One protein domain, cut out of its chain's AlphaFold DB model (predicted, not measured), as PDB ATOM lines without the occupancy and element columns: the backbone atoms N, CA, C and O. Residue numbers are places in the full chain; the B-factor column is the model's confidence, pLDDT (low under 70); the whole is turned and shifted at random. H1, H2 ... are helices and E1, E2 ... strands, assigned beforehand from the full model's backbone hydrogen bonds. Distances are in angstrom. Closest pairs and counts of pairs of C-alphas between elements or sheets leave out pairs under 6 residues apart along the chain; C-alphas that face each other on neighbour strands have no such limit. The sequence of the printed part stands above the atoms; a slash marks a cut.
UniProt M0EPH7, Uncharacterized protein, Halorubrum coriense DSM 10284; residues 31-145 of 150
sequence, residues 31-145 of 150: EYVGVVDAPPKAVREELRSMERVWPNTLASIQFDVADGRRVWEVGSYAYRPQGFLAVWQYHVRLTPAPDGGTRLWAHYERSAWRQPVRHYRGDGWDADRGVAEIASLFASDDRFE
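AT A GLANCE: This is residues 31 to 145 of the 150 residues of an uncharacterized protein of Halorubrum coriense DSM 10284 (UniProt M0EPH7). A strongly twisted sheet of five strands has two helices, H1 and H3, packed on one face, set apart from each other; a small hairpin, E3 and E4, lies on the side of the sheet away from these helices, and the short helix H2 sits by the far end of the long strand E7. The long strands E6 and E7 run through the middle of the whole. The printed part has 115 residues, with three named helices and seven named strands in the order E1 H1 E2 E3 E4 E5 E6 E7 H2 H3; the large sheet runs E1 E7 E6 E5 E2, antiparallel throughout, and the class is mixed, helices and strands. The whole is compact, with a radius of gyration of the C-alphas of 13.6 A, and spans 38 by 32 by 23 A.

IN THESE COORDINATES: E1, residues 32 to 36, begins with C-alpha 32 at (19.891, 34.613, 28.830). H1, residues 40 to 49, is 14.3 A from first to last C-alpha, and E2, residues 53 to 55, follows it. E3, residues 62 to 66, and E4, residues 69 to 72, come next, then E5, residues 75 to 79. E6, residues 88 to 96, measures 26.5 A from C-alpha 88 at (38.364, 32.547, 34.308) to C-alpha 96. E7, residues 102 to 110, measures 24.9 A. H2 is residues 116 to 121. H3, residues 127 to 138, is the longest helix, 16.7 A, and ends with C-alpha 138 at (20.102, 34.634, 42.496).

HOW THE PARTS SIT: In the large sheet E1 and E2 are the edge strands, and the strands' lines turn by 97 degrees from edge to edge. E1 and E7 are antiparallel neighbours, with N 33 and O 104 2.9 A apart, within hydrogen-bond range. E5, E6 and E7 form a meander, each strand the antiparallel neighbour of the one before; E5 and E6 are a hairpin, and so are E6 and E7. Within hydrogen-bond range are N 93 and O 105 of E6 and E7, 2.8 A, and N 92 and O 77 of E6 and E5, 2.8 A. E5 and E2 have N 78 and O 54 2.8 A apart. H1 and H3 are on the same face of this sheet, an arrangement of two layers, helices on one face of a sheet. H3 has a height over the sheet of 6.2 A; it lies over E7 and only just not over E6, with 5 of its C-alphas falling on E7 and 2 on E6. It runs slantwise to the strands, at 48 degrees to E7 on the local plane. The closest C-alphas of E7 and H3 are those of His 107 and Gly 130, 3.8 A. The closest C-alphas of H1 and E2 are those of Leu 47 and Val 53, 6.3 A. H1 and H3 are apart. H2 only grazes the sheet, with its residues 116 to 121; its closest pair of C-alphas with E7 is His 119 and Arg 110, 4.9 A. The hairpin E3 and E4 is antiparallel, with N 64 and O 71 2.9 A apart. E4 runs on into E5 across a break of two residues, at 49 degrees, and the closest C-alphas of E4 and E6 are those of Trp 72 and Thr 95, 6.0 A. In H1, H2 and H3 every O i to N i+4 pair is within hydrogen-bond range.

THE WHOLE: The two C-alphas farthest apart are those of Asp 67 and Leu 85, 39.2 A. The printed part has no cut and no long link; the links E2 to E3 and E5 to E6 are short, and the others are tight. Residues 35 to 36 of E1 also pair, antiparallel, with residues 144 to 145. The mean pLDDT of the printed part is 91.9, and no printed residue is under 70.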
ATOM      1  N   GLU A  31      22.825  33.068  26.264       96.00
ATOM      2  CA  GLU A  31      23.369  33.717  27.455       96.00
ATOM      3  C   GLU A  31      22.267  34.196  28.405       96.00
ATOM      4  O   GLU A  31      22.575  34.729  29.468       96.00
ATOM      5  N   TYR A  32      20.989  34.076  28.037       96.69
ATOM      6  CA  TYR A  32      19.891  34.613  28.830       96.69
ATOM      7  C   TYR A  32      19.689  33.838  30.140       96.69
ATOM      8  O   TYR A  32      19.335  32.658  30.140       96.69
ATOM      9  N   VAL A  33      19.869  34.528  31.267       97.88
ATOM     10  CA  VAL A  33      19.807  33.931  32.610       97.88
ATOM     11  C   VAL A  33      18.409  34.011  33.209       97.88
ATOM     12  O   VAL A  33      17.966  33.067  33.851       97.88
ATOM     13  N   GLY A  34      17.717  35.135  33.023       96.88
ATOM     14  CA  GLY A  34      16.427  35.395  33.660       96.88
ATOM     15  C   GLY A  34      16.189  36.876  33.940       96.88
ATOM     16  O   GLY A  34      16.926  37.742  33.453       96.88
ATOM     17  N   VAL A  35      15.165  37.159  34.741       97.62
ATOM     18  CA  VAL A  35      14.746  38.510  35.130       97.62
ATOM     19  C   VAL A  35      14.797  38.649  36.643       97.62
ATOM     20  O   VAL A  35      14.350  37.771  37.364       97.62
ATOM     21  N   VAL A  36      15.315  39.772  37.130       97.94
ATOM     22  CA  VAL A  36      15.125  40.216  38.514       97.94
ATOM     23  C   VAL A  36      14.067  41.315  38.508       97.94
ATOM     24  O   VAL A  36      14.248  42.321  37.813       97.94
ATOM     25  N   ASP A  37      13.004  41.159  39.296       97.75
ATOM     26  CA  ASP A  37      11.980  42.181  39.556       97.75
ATOM     27  C   ASP A  37      12.541  43.305  40.450       97.75
ATOM     28  O   ASP A  37      12.219  43.481  41.627       97.75
ATOM     29  N   ALA A  38      13.511  44.025  39.892       97.69
ATOM     30  CA  ALA A  38      14.136  45.198  40.469       97.69
ATOM     31  C   ALA A  38      14.734  46.065  39.349       97.69
ATOM     32  O   ALA A  38      15.262  45.539  38.360       97.69
ATOM     33  N   PRO A  39      14.735  47.402  39.505       97.50
ATOM     34  CA  PRO A  39      15.300  48.287  38.499       97.50
ATOM     35  C   PRO A  39      16.821  48.099  38.381       97.50
ATOM     36  O   PRO A  39      17.489  47.871  39.398       97.50
ATOM     37  N   PRO A  40      17.422  48.326  37.194       96.06
ATOM     38  CA  PRO A  40      18.849  48.079  36.976       96.06
ATOM     39  C   PRO A  40      19.772  48.789  37.960       96.06
ATOM     40  O   PRO A  40      20.840  48.282  38.288       96.06
ATOM     41  N   LYS A  41      19.380  49.962  38.468       95.69
ATOM     42  CA  LYS A  41      20.150  50.671  39.495       95.69
ATOM     43  C   LYS A  41      20.334  49.825  40.764       95.69
ATOM     44  O   LYS A  41      21.457  49.748  41.251       95.69
ATOM     45  N   ALA A  42      19.269  49.189  41.252       97.00
ATOM     46  CA  ALA A  42      19.309  48.369  42.460       97.00
ATOM     47  C   ALA A  42      20.187  47.127  42.246       97.00
ATOM     48  O   ALA A  42      21.145  46.916  42.984       97.00
ATOM     49  N   VAL A  43      19.970  46.396  41.146       96.81
ATOM     50  CA  VAL A  43      20.771  45.206  40.799       96.81
ATOM     51  C   VAL A  43      22.259  45.554  40.645       96.81
ATOM     52  O   VAL A  43      23.141  44.818  41.085       96.81
ATOM     53  N   ARG A  44      22.577  46.721  40.069       96.38
ATOM     54  CA  ARG A  44      23.958  47.219  39.958       96.38
ATOM     55  C   ARG A  44      24.600  47.517  41.307       96.38
ATOM     56  O   ARG A  44      25.811  47.333  41.430       96.38
ATOM     57  N   GLU A  45      23.844  48.057  42.260       95.56
ATOM     58  CA  GLU A  45      24.310  48.334  43.623       95.56
ATOM     59  C   GLU A  45      24.550  47.025  44.385       95.56
ATOM     60  O   GLU A  45      25.618  46.858  44.975       95.56
ATOM     61  N   GLU A  46      23.636  46.063  44.262       95.25
ATOM     62  CA  GLU A  46      23.759  44.723  44.842       95.25
ATOM     63  C   GLU A  46      24.996  43.991  44.305       95.25
ATOM     64  O   GLU A  46      25.861  43.592  45.087       95.25
ATOM     65  N   LEU A  47      25.176  43.922  42.981       94.88
ATOM     66  CA  LEU A  47      26.364  43.310  42.369       94.88
ATOM     67  C   LEU A  47      27.669  43.978  42.819       94.88
ATOM     68  O   LEU A  47      28.667  43.299  43.029       94.88
ATOM     69  N   ARG A  48      27.688  45.305  43.004       93.75
ATOM     70  CA  ARG A  48      28.877  46.026  43.505       93.75
ATOM     71  C   ARG A  48      29.186  45.742  44.971       93.75
ATOM     72  O   ARG A  48      30.312  45.993  45.393       93.75
ATOM     73  N   SER A  49      28.206  45.274  45.739       94.50
ATOM     74  CA  SER A  49      28.387  44.920  47.148       94.50
ATOM     75  C   SER A  49      28.963  43.512  47.345       94.50
ATOM     76  O   SER A  49      29.485  43.210  48.417       94.50
ATOM     77  N   MET A  50      28.916  42.656  46.316       94.31
ATOM     78  CA  MET A  50      29.428  41.287  46.385       94.31
ATOM     79  C   MET A  50      30.964  41.261  46.323       94.31
ATOM     80  O   MET A  50      31.569  41.764  45.380       94.31
ATOM     81  N   GLU A  51      31.609  40.591  47.285       92.44
ATOM     82  CA  GLU A  51      33.080  40.555  47.441       92.44
ATOM     83  C   GLU A  51      33.831  40.059  46.187       92.44
ATOM     84  O   GLU A  51      34.982  40.428  45.945       92.44
ATOM     85  N   ARG A  52      33.187  39.208  45.380       93.88
ATOM     86  CA  ARG A  52      33.793  38.533  44.218       93.88
ATOM     87  C   ARG A  52      33.259  39.018  42.874       93.88
ATOM     88  O   ARG A  52      33.421  38.321  41.870       93.88
ATOM     89  N   VAL A  53      32.632  40.188  42.851       95.62
ATOM     90  CA  VAL A  53      32.086  40.800  41.642       95.62
ATOM     91  C   VAL A  53      32.748  42.151  41.420       95.62
ATOM     92  O   VAL A  53      32.824  42.992  42.312       95.62
ATOM     93  N   TRP A  54      33.227  42.376  40.200       94.06
ATOM     94  CA  TRP A  54      33.869  43.630  39.807       94.06
ATOM     95  C   TRP A  54      33.247  44.176  38.525       94.06
ATOM     96  O   TRP A  54      32.796  43.391  37.694       94.06
ATOM     97  N   PRO A  55      33.254  45.499  38.296       91.88
ATOM     98  CA  PRO A  55      32.905  46.052  36.991       91.88
ATOM     99  C   PRO A  55      33.801  45.482  35.877       91.88
ATOM    100  O   PRO A  55      35.023  45.416  36.034       91.88
ATOM    101  N   ASN A  56      33.214  45.105  34.739       86.19
ATOM    102  CA  ASN A  56      33.951  44.612  33.572       86.19
ATOM    103  C   ASN A  56      34.141  45.732  32.533       86.19
ATOM    104  O   ASN A  56      33.524  45.745  31.474       86.19
ATOM    105  N   THR A  57      34.992  46.711  32.851       75.88
ATOM    106  CA  THR A  57      35.133  47.966  32.081       75.88
ATOM    107  C   THR A  57      35.793  47.826  30.706       75.88
ATOM    108  O   THR A  57      35.865  48.808  29.976       75.88
ATOM    109  N   LEU A  58      36.325  46.647  30.366       71.75
ATOM    110  CA  LEU A  58      36.958  46.371  29.069       71.75
ATOM    111  C   LEU A  58      36.010  45.686  28.073       71.75
ATOM    112  O   LEU A  58      36.411  45.423  26.940       71.75
ATOM    113  N   ALA A  59      34.779  45.386  28.489       71.31
ATOM    114  CA  ALA A  59      33.774  44.807  27.615       71.31
ATOM    115  C   ALA A  59      33.276  45.841  26.594       71.31
ATOM    116  O   ALA A  59      33.060  47.008  26.924       71.31
ATOM    117  N   SER A  60      33.073  45.399  25.352       73.56
ATOM    118  CA  SER A  60      32.271  46.149  24.382       73.56
ATOM    119  C   SER A  60      30.832  46.237  24.877       73.56
ATOM    120  O   SER A  60      30.320  45.252  25.402       73.56
ATOM    121  N   ILE A  61      30.191  47.388  24.674       79.56
ATOM    122  CA  ILE A  61      28.777  47.574  25.008       79.56
ATOM    123  C   ILE A  61      27.939  46.673  24.098       79.56
ATOM    124  O   ILE A  61      28.185  46.586  22.894       79.56
ATOM    125  N   GLN A  62      26.951  45.994  24.668       84.94
ATOM    126  CA  GLN A  62      26.101  45.049  23.950       84.94
ATOM    127  C   GLN A  62      24.631  45.445  24.030       84.94
ATOM    128  O   GLN A  62      24.235  46.274  24.850       84.94
ATOM    129  N   PHE A  63      23.815  44.883  23.149       88.50
ATOM    130  CA  PHE A  63      22.375  45.106  23.152       88.50
ATOM    131  C   PHE A  63      21.618  43.822  22.866       88.50
ATOM    132  O   PHE A  63      22.079  42.964  22.123       88.50
ATOM    133  N   ASP A  64      20.419  43.744  23.413       88.75
ATOM    134  CA  ASP A  64      19.394  42.811  22.975       88.75
ATOM    135  C   ASP A  64      18.425  43.518  22.008       88.75
ATOM    136  O   ASP A  64      18.420  44.750  21.908       88.75
ATOM    137  N   VAL A  65      17.603  42.764  21.280       84.75
ATOM    138  CA  VAL A  65      16.522  43.300  20.448       84.75
ATOM    139  C   VAL A  65      15.178  42.877  21.040       84.75
ATOM    140  O   VAL A  65      14.771  41.729  20.899       84.75
ATOM    141  N   ALA A  66      14.455  43.827  21.636       81.38
ATOM    142  CA  ALA A  66      13.099  43.621  22.145       81.38
ATOM    143  C   ALA A  66      12.121  44.532  21.391       81.38
ATOM    144  O   ALA A  66      12.400  45.716  21.189       81.38
ATOM    145  N   ASP A  67      11.000  43.978  20.922       82.88
ATOM    146  CA  ASP A  67       9.971  44.693  20.147       82.88
ATOM    147  C   ASP A  67      10.526  45.481  18.943       82.88
ATOM    148  O   ASP A  67      10.114  46.603  18.639       82.88
ATOM    149  N   GLY A  68      11.521  44.904  18.260       82.25
ATOM    150  CA  GLY A  68      12.182  45.524  17.109       82.25
ATOM    151  C   GLY A  68      13.072  46.724  17.454       82.25
ATOM    152  O   GLY A  68      13.532  47.422  16.550       82.25
ATOM    153  N   ARG A  69      13.336  46.974  18.742       85.38
ATOM    154  CA  ARG A  69      14.205  48.051  19.231       85.38
ATOM    155  C   ARG A  69      15.422  47.477  19.944       85.38
ATOM    156  O   ARG A  69      15.341  46.451  20.613       85.38
ATOM    157  N   ARG A  70      16.559  48.166  19.818       89.56
ATOM    158  CA  ARG A  70      17.762  47.829  20.586       89.56
ATOM    159  C   ARG A  70      17.545  48.205  22.048       89.56
ATOM    160  O   ARG A  70      17.223  49.353  22.345       89.56
ATOM    161  N   VAL A  71      17.759  47.247  22.937       91.00
ATOM    162  CA  VAL A  71      17.798  47.445  24.382       91.00
ATOM    163  C   VAL A  71      19.226  47.213  24.839       91.00
ATOM    164  O   VAL A  71      19.711  46.085  24.893       91.00
ATOM    165  N   TRP A  72      19.911  48.307  25.122       90.88
ATOM    166  CA  TRP A  72      21.329  48.295  25.439       90.88
ATOM    167  C   TRP A  72      21.607  47.835  26.863       90.88
ATOM    168  O   TRP A  72      20.794  48.029  27.774       90.88
ATOM    169  N   GLU A  73      22.783  47.243  27.060       91.12
ATOM    170  CA  GLU A  73      23.264  46.937  28.394       91.12
ATOM    171  C   GLU A  73      23.473  48.222  29.205       91.12
ATOM    172  O   GLU A  73      23.962  49.242  28.721       91.12
ATOM    173  N   VAL A  74      23.104  48.159  30.479       93.81
ATOM    174  CA  VAL A  74      23.231  49.253  31.452       93.81
ATOM    175  C   VAL A  74      24.168  48.883  32.604       93.81
ATOM    176  O   VAL A  74      24.376  49.669  33.534       93.81
ATOM    177  N   GLY A  75      24.760  47.687  32.548       93.56
ATOM    178  CA  GLY A  75      25.738  47.188  33.503       93.56
ATOM    179  C   GLY A  75      26.480  45.966  32.970       93.56
ATOM    180  O   GLY A  75      25.883  45.116  32.319       93.56
ATOM    181  N   SER A  76      27.775  45.891  33.274       94.56
ATOM    182  CA  SER A  76      28.683  44.830  32.839       94.56
ATOM    183  C   SER A  76      29.645  44.500  33.981       94.56
ATOM    184  O   SER A  76      30.328  45.385  34.515       94.56
ATOM    185  N   TYR A  77      29.653  43.239  34.402       95.81
ATOM    186  CA  TYR A  77      30.286  42.770  35.632       95.81
ATOM    187  C   TYR A  77      30.997  41.437  35.418       95.81
ATOM    188  O   TYR A  77      30.583  40.613  34.615       95.81
ATOM    189  N   ALA A  78      32.071  41.213  36.159       95.81
ATOM    190  CA  ALA A  78      32.807  39.965  36.182       95.81
ATOM    191  C   ALA A  78      32.716  39.356  37.581       95.81
ATOM    192  O   ALA A  78      33.303  39.891  38.526       95.81
ATOM    193  N   TYR A  79      32.022  38.228  37.697       96.44
ATOM    194  CA  TYR A  79      32.073  37.384  38.883       96.44
ATOM    195  C   TYR A  79      33.258  36.418  38.767       96.44
ATOM    196  O   TYR A  79      33.395  35.686  37.784       96.44
ATOM    197  N   ARG A  80      34.162  36.437  39.754       95.44
ATOM    198  CA  ARG A  80      35.344  35.558  39.783       95.44
ATOM    199  C   ARG A  80      35.401  34.814  41.111       95.44
ATOM    200  O   ARG A  80      36.020  35.308  42.059       95.44
ATOM    201  N   PRO A  81      34.822  33.604  41.191       92.69
ATOM    202  CA  PRO A  81      34.827  32.840  42.428       92.69
ATOM    203  C   PRO A  81      36.237  32.520  42.929       92.69
ATOM    204  O   PRO A  81      36.408  32.352  44.122       92.69
ATOM    205  N   GLN A  82      37.274  32.482  42.088       93.00
ATOM    206  CA  GLN A  82      38.658  32.252  42.537       93.00
ATOM    207  C   GLN A  82      39.430  33.552  42.851       93.00
ATOM    208  O   GLN A  82      40.643  33.520  43.054       93.00
ATOM    209  N   GLY A  83      38.740  34.696  42.904       90.44
ATOM    210  CA  GLY A  83      39.303  36.002  43.246       90.44
ATOM    211  C   GLY A  83      39.710  36.853  42.039       90.44
ATOM    212  O   GLY A  83      39.619  36.445  40.882       90.44
ATOM    213  N   PHE A  84      40.185  38.069  42.315       83.50
ATOM    214  CA  PHE A  84      40.369  39.121  41.307       83.50
ATOM    215  C   PHE A  84      41.275  38.726  40.124       83.50
ATOM    216  O   PHE A  84      40.974  39.070  38.980       83.50
ATOM    217  N   LEU A  85      42.359  37.980  40.389       85.12
ATOM    218  CA  LEU A  85      43.348  37.541  39.391       85.12
ATOM    219  C   LEU A  85      43.031  36.177  38.754       85.12
ATOM    220  O   LEU A  85      43.896  35.604  38.075       85.12
ATOM    221  N   ALA A  86      41.823  35.648  38.973       90.06
ATOM    222  CA  ALA A  86      41.379  34.413  38.348       90.06
ATOM    223  C   ALA A  86      41.488  34.509  36.820       90.06
ATOM    224  O   ALA A  86      41.211  35.537  36.198       90.06
ATOM    225  N   VAL A  87      41.930  33.410  36.213       93.44
ATOM    226  CA  VAL A  87      42.084  33.316  34.756       93.44
ATOM    227  C   VAL A  87      40.729  33.189  34.061       93.44
ATOM    228  O   VAL A  87      40.616  33.531  32.887       93.44
ATOM    229  N   TRP A  88      39.723  32.715  34.784       94.75
ATOM    230  CA  TRP A  88      38.364  32.547  34.308       94.75
ATOM    231  C   TRP A  88      37.414  33.459  35.077       94.75
ATOM    232  O   TRP A  88      37.685  33.810  36.229       94.75
ATOM    233  N   GLN A  89      36.326  33.848  34.429       96.06
ATOM    234  CA  GLN A  89      35.291  34.700  34.991       96.06
ATOM    235  C   GLN A  89      33.928  34.331  34.417       96.06
ATOM    236  O   GLN A  89      33.834  33.792  33.318       96.06
ATOM    237  N   TYR A  90      32.887  34.672  35.162       97.31
ATOM    238  CA  TYR A  90      31.521  34.715  34.671       97.31
ATOM    239  C   TYR A  90      31.212  36.170  34.325       97.31
ATOM    240  O   TYR A  90      31.241  37.039  35.203       97.31
ATOM    241  N   HIS A  91      31.006  36.457  33.044       96.38
ATOM    242  CA  HIS A  91      30.660  37.799  32.584       96.38
ATOM    243  C   HIS A  91      29.149  37.964  32.669       96.38
ATOM    244  O   HIS A  91      28.425  37.254  31.988       96.38
ATOM    245  N   VAL A  92      28.686  38.892  33.502       96.81
ATOM    246  CA  VAL A  92      27.273  39.225  33.698       96.81
ATOM    247  C   VAL A  92      26.978  40.575  33.059       96.81
ATOM    248  O   VAL A  92      27.667  41.560  33.338       96.81
ATOM    249  N   ARG A  93      25.943  40.640  32.224       96.38
ATOM    250  CA  ARG A  93      25.439  41.872  31.605       96.38
ATOM    251  C   ARG A  93      23.986  42.088  32.008       96.38
ATOM    252  O   ARG A  93      23.245  41.129  32.210       96.38
ATOM    253  N   LEU A  94      23.608  43.354  32.141       96.50
ATOM    254  CA  LEU A  94      22.278  43.779  32.571       96.50
ATOM    255  C   LEU A  94      21.612  44.566  31.452       96.50
ATOM    256  O   LEU A  94      22.174  45.578  31.034       96.50
ATOM    257  N   THR A  95      20.411  44.182  31.031       96.06
ATOM    258  CA  THR A  95      19.560  45.022  30.173       96.06
ATOM    259  C   THR A  95      18.256  45.364  30.898       96.06
ATOM    260  O   THR A  95      17.768  44.557  31.692       96.06
ATOM    261  N   PRO A  96      17.659  46.548  30.672       95.88
ATOM    262  CA  PRO A  96      16.324  46.837  31.186       95.88
ATOM    263  C   PRO A  96      15.293  45.829  30.656       95.88
ATOM    264  O   PRO A  96      15.339  45.435  29.481       95.88
ATOM    265  N   ALA A  97      14.373  45.411  31.520       93.94
ATOM    266  CA  ALA A  97      13.163  44.697  31.134       93.94
ATOM    267  C   ALA A  97      12.022  45.701  30.838       93.94
ATOM    268  O   ALA A  97      12.025  46.802  31.397       93.94
ATOM    269  N   PRO A  98      11.053  45.366  29.962       88.00
ATOM    270  CA  PRO A  98       9.950  46.270  29.609       88.00
ATOM    271  C   PRO A  98       9.052  46.686  30.784       88.00
ATOM    272  O   PRO A  98       8.470  47.767  30.760       88.00
ATOM    273  N   ASP A  99       8.944  45.840  31.805       89.50
ATOM    274  CA  ASP A  99       8.160  46.039  33.030       89.50
ATOM    275  C   ASP A  99       8.902  46.840  34.117       89.50
ATOM    276  O   ASP A  99       8.341  47.123  35.174       89.50
ATOM    277  N   GLY A 100      10.140  47.262  33.847       92.31
ATOM    278  CA  GLY A 100      10.989  47.988  34.792       92.31
ATOM    279  C   GLY A 100      11.953  47.102  35.582       92.31
ATOM    280  O   GLY A 100      12.786  47.648  36.311       92.31
ATOM    281  N   GLY A 101      11.894  45.779  35.404       97.06
ATOM    282  CA  GLY A 101      12.861  44.834  35.950       97.06
ATOM    283  C   GLY A 101      14.220  44.868  35.240       97.06
ATOM    284  O   GLY A 101      14.520  45.725  34.395       97.06
ATOM    285  N   THR A 102      15.066  43.895  35.567       97.88
ATOM    286  CA  THR A 102      16.411  43.752  35.001       97.88
ATOM    287  C   THR A 102      16.601  42.362  34.427       97.88
ATOM    288  O   THR A 102      16.556  41.374  35.150       97.88
ATOM    289  N   ARG A 103      16.896  42.286  33.132       97.56
ATOM    290  CA  ARG A 103      17.297  41.048  32.465       97.56
ATOM    291  C   ARG A 103      18.782  40.795  32.664       97.56
ATOM    292  O   ARG A 103      19.602  41.703  32.494       97.56
ATOM    293  N   LEU A 104      19.112  39.555  32.995       97.44
ATOM    294  CA  LEU A 104      20.465  39.075  33.229       97.44
ATOM    295  C   LEU A 104      20.945  38.227  32.050       97.44
ATOM    296  O   LEU A 104      20.222  37.364  31.555       97.44
ATOM    297  N   TRP A 105      22.194  38.449  31.643       97.62
ATOM    298  CA  TRP A 105      22.854  37.696  30.578       97.62
ATOM    299  C   TRP A 105      24.236  37.258  31.031       97.62
ATOM    300  O   TRP A 105      25.002  38.096  31.517       97.62
ATOM    301  N   ALA A 106      24.597  35.991  30.845       97.12
ATOM    302  CA  ALA A 106      25.857  35.465  31.329       97.12
ATOM    303  C   ALA A 106      26.507  34.416  30.434       97.12
ATOM    304  O   ALA A 106      25.850  33.617  29.778       97.12
ATOM    305  N   HIS A 107      27.836  34.405  30.470       97.00
ATOM    306  CA  HIS A 107      28.659  33.322  29.952       97.00
ATOM    307  C   HIS A 107      29.900  33.146  30.835       97.00
ATOM    308  O   HIS A 107      30.333  34.067  31.536       97.00
ATOM    309  N   TYR A 108      30.498  31.963  30.786       97.00
ATOM    310  CA  TYR A 108      31.805  31.682  31.364       97.00
ATOM    311  C   TYR A 108      32.900  31.915  30.321       97.00
ATOM    312  O   TYR A 108      32.790  31.459  29.187       97.00
ATOM    313  N   GLU A 109      33.965  32.625  30.686       94.38
ATOM    314  CA  GLU A 109      35.025  32.999  29.750       94.38
ATOM    315  C   GLU A 109      36.383  33.238  30.422       94.38
ATOM    316  O   GLU A 109      36.535  33.275  31.647       94.38
ATOM    317  N   ARG A 110      37.415  33.437  29.597       90.62
ATOM    318  CA  ARG A 110      38.729  33.892  30.056       90.62
ATOM    319  C   ARG A 110      38.672  35.357  30.483       90.62
ATOM    320  O   ARG A 110      38.113  36.196  29.793       90.62
ATOM    321  N   SER A 111      39.360  35.679  31.572       87.69
ATOM    322  CA  SER A 111      39.538  37.051  32.044       87.69
ATOM    323  C   SER A 111      40.389  37.866  31.070       87.69
ATOM    324  O   SER A 111      41.566  37.550  30.854       87.69
ATOM    325  N   ALA A 112      39.829  38.963  30.552       84.94
ATOM    326  CA  ALA A 112      40.543  39.925  29.708       84.94
ATOM    327  C   ALA A 112      41.823  40.467  30.379       84.94
ATOM    328  O   ALA A 112      42.820  40.723  29.709       84.94
ATOM    329  N   TRP A 113      41.842  40.553  31.714       83.44
ATOM    330  CA  TRP A 113      43.002  41.004  32.493       83.44
ATOM    331  C   TRP A 113      44.167  40.014  32.510       83.44
ATOM    332  O   TRP A 113      45.316  40.411  32.700       83.44
ATOM    333  N   ARG A 114      43.893  38.714  32.367       86.38
ATOM    334  CA  ARG A 114      44.913  37.655  32.479       86.38
ATOM    335  C   ARG A 114      45.250  37.030  31.135       86.38
ATOM    336  O   ARG A 114      46.370  36.556  30.961       86.38
ATOM    337  N   GLN A 115      44.291  36.973  30.215       85.56
ATOM    338  CA  GLN A 115      44.400  36.274  28.936       85.56
ATOM    339  C   GLN A 115      43.670  37.044  27.810       85.56
ATOM    340  O   GLN A 115      42.794  36.469  27.162       85.56
ATOM    341  N   PRO A 116      44.025  38.313  27.526       82.69
ATOM    342  CA  PRO A 116      43.270  39.183  26.613       82.69
ATOM    343  C   PRO A 116      43.095  38.589  25.210       82.69
ATOM    344  O   PRO A 116      41.995  38.584  24.670       82.69
ATOM    345  N   VAL A 117      44.151  38.010  24.629       83.44
ATOM    346  CA  VAL A 117      44.084  37.410  23.282       83.44
ATOM    347  C   VAL A 117      43.116  36.226  23.229       83.44
ATOM    348  O   VAL A 117      42.383  36.083  22.258       83.44
ATOM    349  N   ARG A 118      43.110  35.370  24.258       80.38
ATOM    350  CA  ARG A 118      42.234  34.189  24.311       80.38
ATOM    351  C   ARG A 118      40.790  34.564  24.630       80.38
ATOM    352  O   ARG A 118      39.881  33.959  24.080       80.38
ATOM    353  N   HIS A 119      40.605  35.586  25.464       83.00
ATOM    354  CA  HIS A 119      39.309  36.208  25.726       83.00
ATOM    355  C   HIS A 119      38.672  36.697  24.417       83.00
ATOM    356  O   HIS A 119      37.607  36.220  24.052       83.00
ATOM    357  N   TYR A 120      39.380  37.510  23.621       81.81
ATOM    358  CA  TYR A 120      38.848  37.989  22.336       81.81
ATOM    359  C   TYR A 120      38.667  36.899  21.265       81.81
ATOM    360  O   TYR A 120      37.961  37.125  20.288       81.81
ATOM    361  N   ARG A 121      39.297  35.728  21.418       82.75
ATOM    362  CA  ARG A 121      39.064  34.560  20.550       82.75
ATOM    363  C   ARG A 121      37.876  33.701  20.987       82.75
ATOM    364  O   ARG A 121      37.491  32.817  20.232       82.75
ATOM    365  N   GLY A 122      37.317  33.939  22.176       80.69
ATOM    366  CA  GLY A 122      36.271  33.092  22.749       80.69
ATOM    367  C   GLY A 122      36.773  31.709  23.184       80.69
ATOM    368  O   GLY A 122      35.995  30.759  23.245       80.69
ATOM    369  N   ASP A 123      38.069  31.555  23.478       86.12
ATOM    370  CA  ASP A 123      38.649  30.249  23.816       86.12
ATOM    371  C   ASP A 123      38.059  29.699  25.130       86.12
ATOM    372  O   ASP A 123      38.413  30.147  26.229       86.12
ATOM    373  N   GLY A 124      37.226  28.661  25.017       87.38
ATOM    374  CA  GLY A 124      36.549  28.034  26.157       87.38
ATOM    375  C   GLY A 124      35.390  28.861  26.714       87.38
ATOM    376  O   GLY A 124      35.076  28.719  27.894       87.38
ATOM    377  N   TRP A 125      34.819  29.739  25.885       94.12
ATOM    378  CA  TRP A 125      33.551  30.407  26.150       94.12
ATOM    379  C   TRP A 125      32.422  29.376  26.296       94.12
ATOM    380  O   TRP A 125      32.366  28.414  25.528       94.12
ATOM    381  N   ASP A 126      31.554  29.565  27.289       96.06
ATOM    382  CA  ASP A 126      30.488  28.618  27.631       96.06
ATOM    383  C   ASP A 126      29.282  29.357  28.238       96.06
ATOM    384  O   ASP A 126      29.334  29.829  29.380       96.06
ATOM    385  N   ALA A 127      28.205  29.496  27.458       96.19
ATOM    386  CA  ALA A 127      26.968  30.135  27.903       96.19
ATOM    387  C   ALA A 127      26.212  29.302  28.938       96.19
ATOM    388  O   ALA A 127      25.832  29.854  29.963       96.19
ATOM    389  N   ASP A 128      26.048  27.994  28.728       95.81
ATOM    390  CA  ASP A 128      25.244  27.145  29.618       95.81
ATOM    391  C   ASP A 128      25.833  27.128  31.035       95.81
ATOM    392  O   ASP A 128      25.124  27.316  32.026       95.81
ATOM    393  N   ARG A 129      27.163  27.007  31.145       96.75
ATOM    394  CA  ARG A 129      27.852  27.140  32.433       96.75
ATOM    395  C   ARG A 129      27.680  28.533  33.035       96.75
ATOM    396  O   ARG A 129      27.581  28.667  34.255       96.75
ATOM    397  N   GLY A 130      27.709  29.564  32.195       97.25
ATOM    398  CA  GLY A 130      27.501  30.944  32.611       97.25
ATOM    399  C   GLY A 130      26.126  31.175  33.217       97.25
ATOM    400  O   GLY A 130      26.022  31.715  34.316       97.25
ATOM    401  N   VAL A 131      25.098  30.728  32.505       97.94
ATOM    402  CA  VAL A 131      23.698  30.828  32.900       97.94
ATOM    403  C   VAL A 131      23.456  30.092  34.209       97.94
ATOM    404  O   VAL A 131      23.011  30.726  35.161       97.94
ATOM    405  N   ALA A 132      23.843  28.819  34.299       97.19
ATOM    406  CA  ALA A 132      23.608  28.013  35.495       97.19
ATOM    407  C   ALA A 132      24.278  28.602  36.753       97.19
ATOM    408  O   ALA A 132      23.666  28.670  37.820       97.19
ATOM    409  N   GLU A 133      25.530  29.067  36.652       97.62
ATOM    410  CA  GLU A 133      26.211  29.669  37.803       97.62
ATOM    411  C   GLU A 133      25.532  30.971  38.237       97.62
ATOM    412  O   GLU A 133      25.289  31.167  39.427       97.62
ATOM    413  N   ILE A 134      25.224  31.873  37.300       97.31
ATOM    414  CA  ILE A 134      24.637  33.164  37.665       97.31
ATOM    415  C   ILE A 134      23.211  32.982  38.171       97.31
ATOM    416  O   ILE A 134      22.887  33.576  39.192       97.31
ATOM    417  N   ALA A 135      22.405  32.109  37.566       97.38
ATOM    418  CA  ALA A 135      21.096  31.752  38.106       97.38
ATOM    419  C   ALA A 135      21.212  31.247  39.556       97.38
ATOM    420  O   ALA A 135      20.475  31.702  40.430       97.38
ATOM    421  N   SER A 136      22.217  30.415  39.861       95.56
ATOM    422  CA  SER A 136      22.450  29.925  41.227       95.56
ATOM    423  C   SER A 136      22.787  31.029  42.243       95.56
ATOM    424  O   SER A 136      22.414  30.907  43.410       95.56
ATOM    425  N   LEU A 137      23.429  32.131  41.823       93.00
ATOM    426  CA  LEU A 137      23.699  33.282  42.701       93.00
ATOM    427  C   LEU A 137      22.419  34.019  43.110       93.00
ATOM    428  O   LEU A 137      22.384  34.610  44.189       93.00
ATOM    429  N   PHE A 138      21.392  33.984  42.261       93.56
ATOM    430  CA  PHE A 138      20.102  34.634  42.496       93.56
ATOM    431  C   PHE A 138      19.013  33.655  42.959       93.56
ATOM    432  O   PHE A 138      17.914  34.084  43.279       93.56
ATOM    433  N   ALA A 139      19.298  32.355  43.073       91.56
ATOM    434  CA  ALA A 139      18.292  31.326  43.360       91.56
ATOM    435  C   ALA A 139      17.573  31.468  44.719       91.56
ATOM    436  O   ALA A 139      16.561  30.814  44.947       91.56
ATOM    437  N   SER A 140      18.106  32.270  45.645       91.62
ATOM    438  CA  SER A 140      17.462  32.583  46.935       91.62
ATOM    439  C   SER A 140      16.793  33.964  46.966       91.62
ATOM    440  O   SER A 140      16.336  34.386  48.024       91.62
ATOM    441  N   ASP A 141      16.795  34.691  45.849       94.31
ATOM    442  CA  ASP A 141      16.142  35.990  45.711       94.31
ATOM    443  C   ASP A 141      14.723  35.789  45.176       94.31
ATOM    444  O   ASP A 141      14.539  35.409  44.023       94.31
ATOM    445  N   ASP A 142      13.711  36.075  45.997       96.44
ATOM    446  CA  ASP A 142      12.299  35.920  45.618       96.44
ATOM    447  C   ASP A 142      11.881  36.830  44.443       96.44
ATOM    448  O   ASP A 142      10.808  36.645  43.869       96.44
ATOM    449  N   ARG A 143      12.708  37.820  44.078       97.06
ATOM    450  CA  ARG A 143      12.501  38.688  42.907       97.06
ATOM    451  C   ARG A 143      13.012  38.061  41.610       97.06
ATOM    452  O   ARG A 143      12.807  38.650  40.552       97.06
ATOM    453  N   PHE A 144      13.751  36.955  41.671       97.81
ATOM    454  CA  PHE A 144      14.410  36.368  40.510       97.81
ATOM    455  C   PHE A 144      13.562  35.272  39.856       97.81
ATOM    456  O   PHE A 144      13.222  34.264  40.472       97.81
ATOM    457  N   GLU A 145      13.286  35.452  38.568       97.12
ATOM    458  CA  GLU A 145      12.688  34.457  37.686       97.12
ATOM    459  C   GLU A 145      13.755  33.947  36.708       97.12
ATOM    460  O   GLU A 145      14.225  34.681  35.830       97.12
TER     461      GLU A 145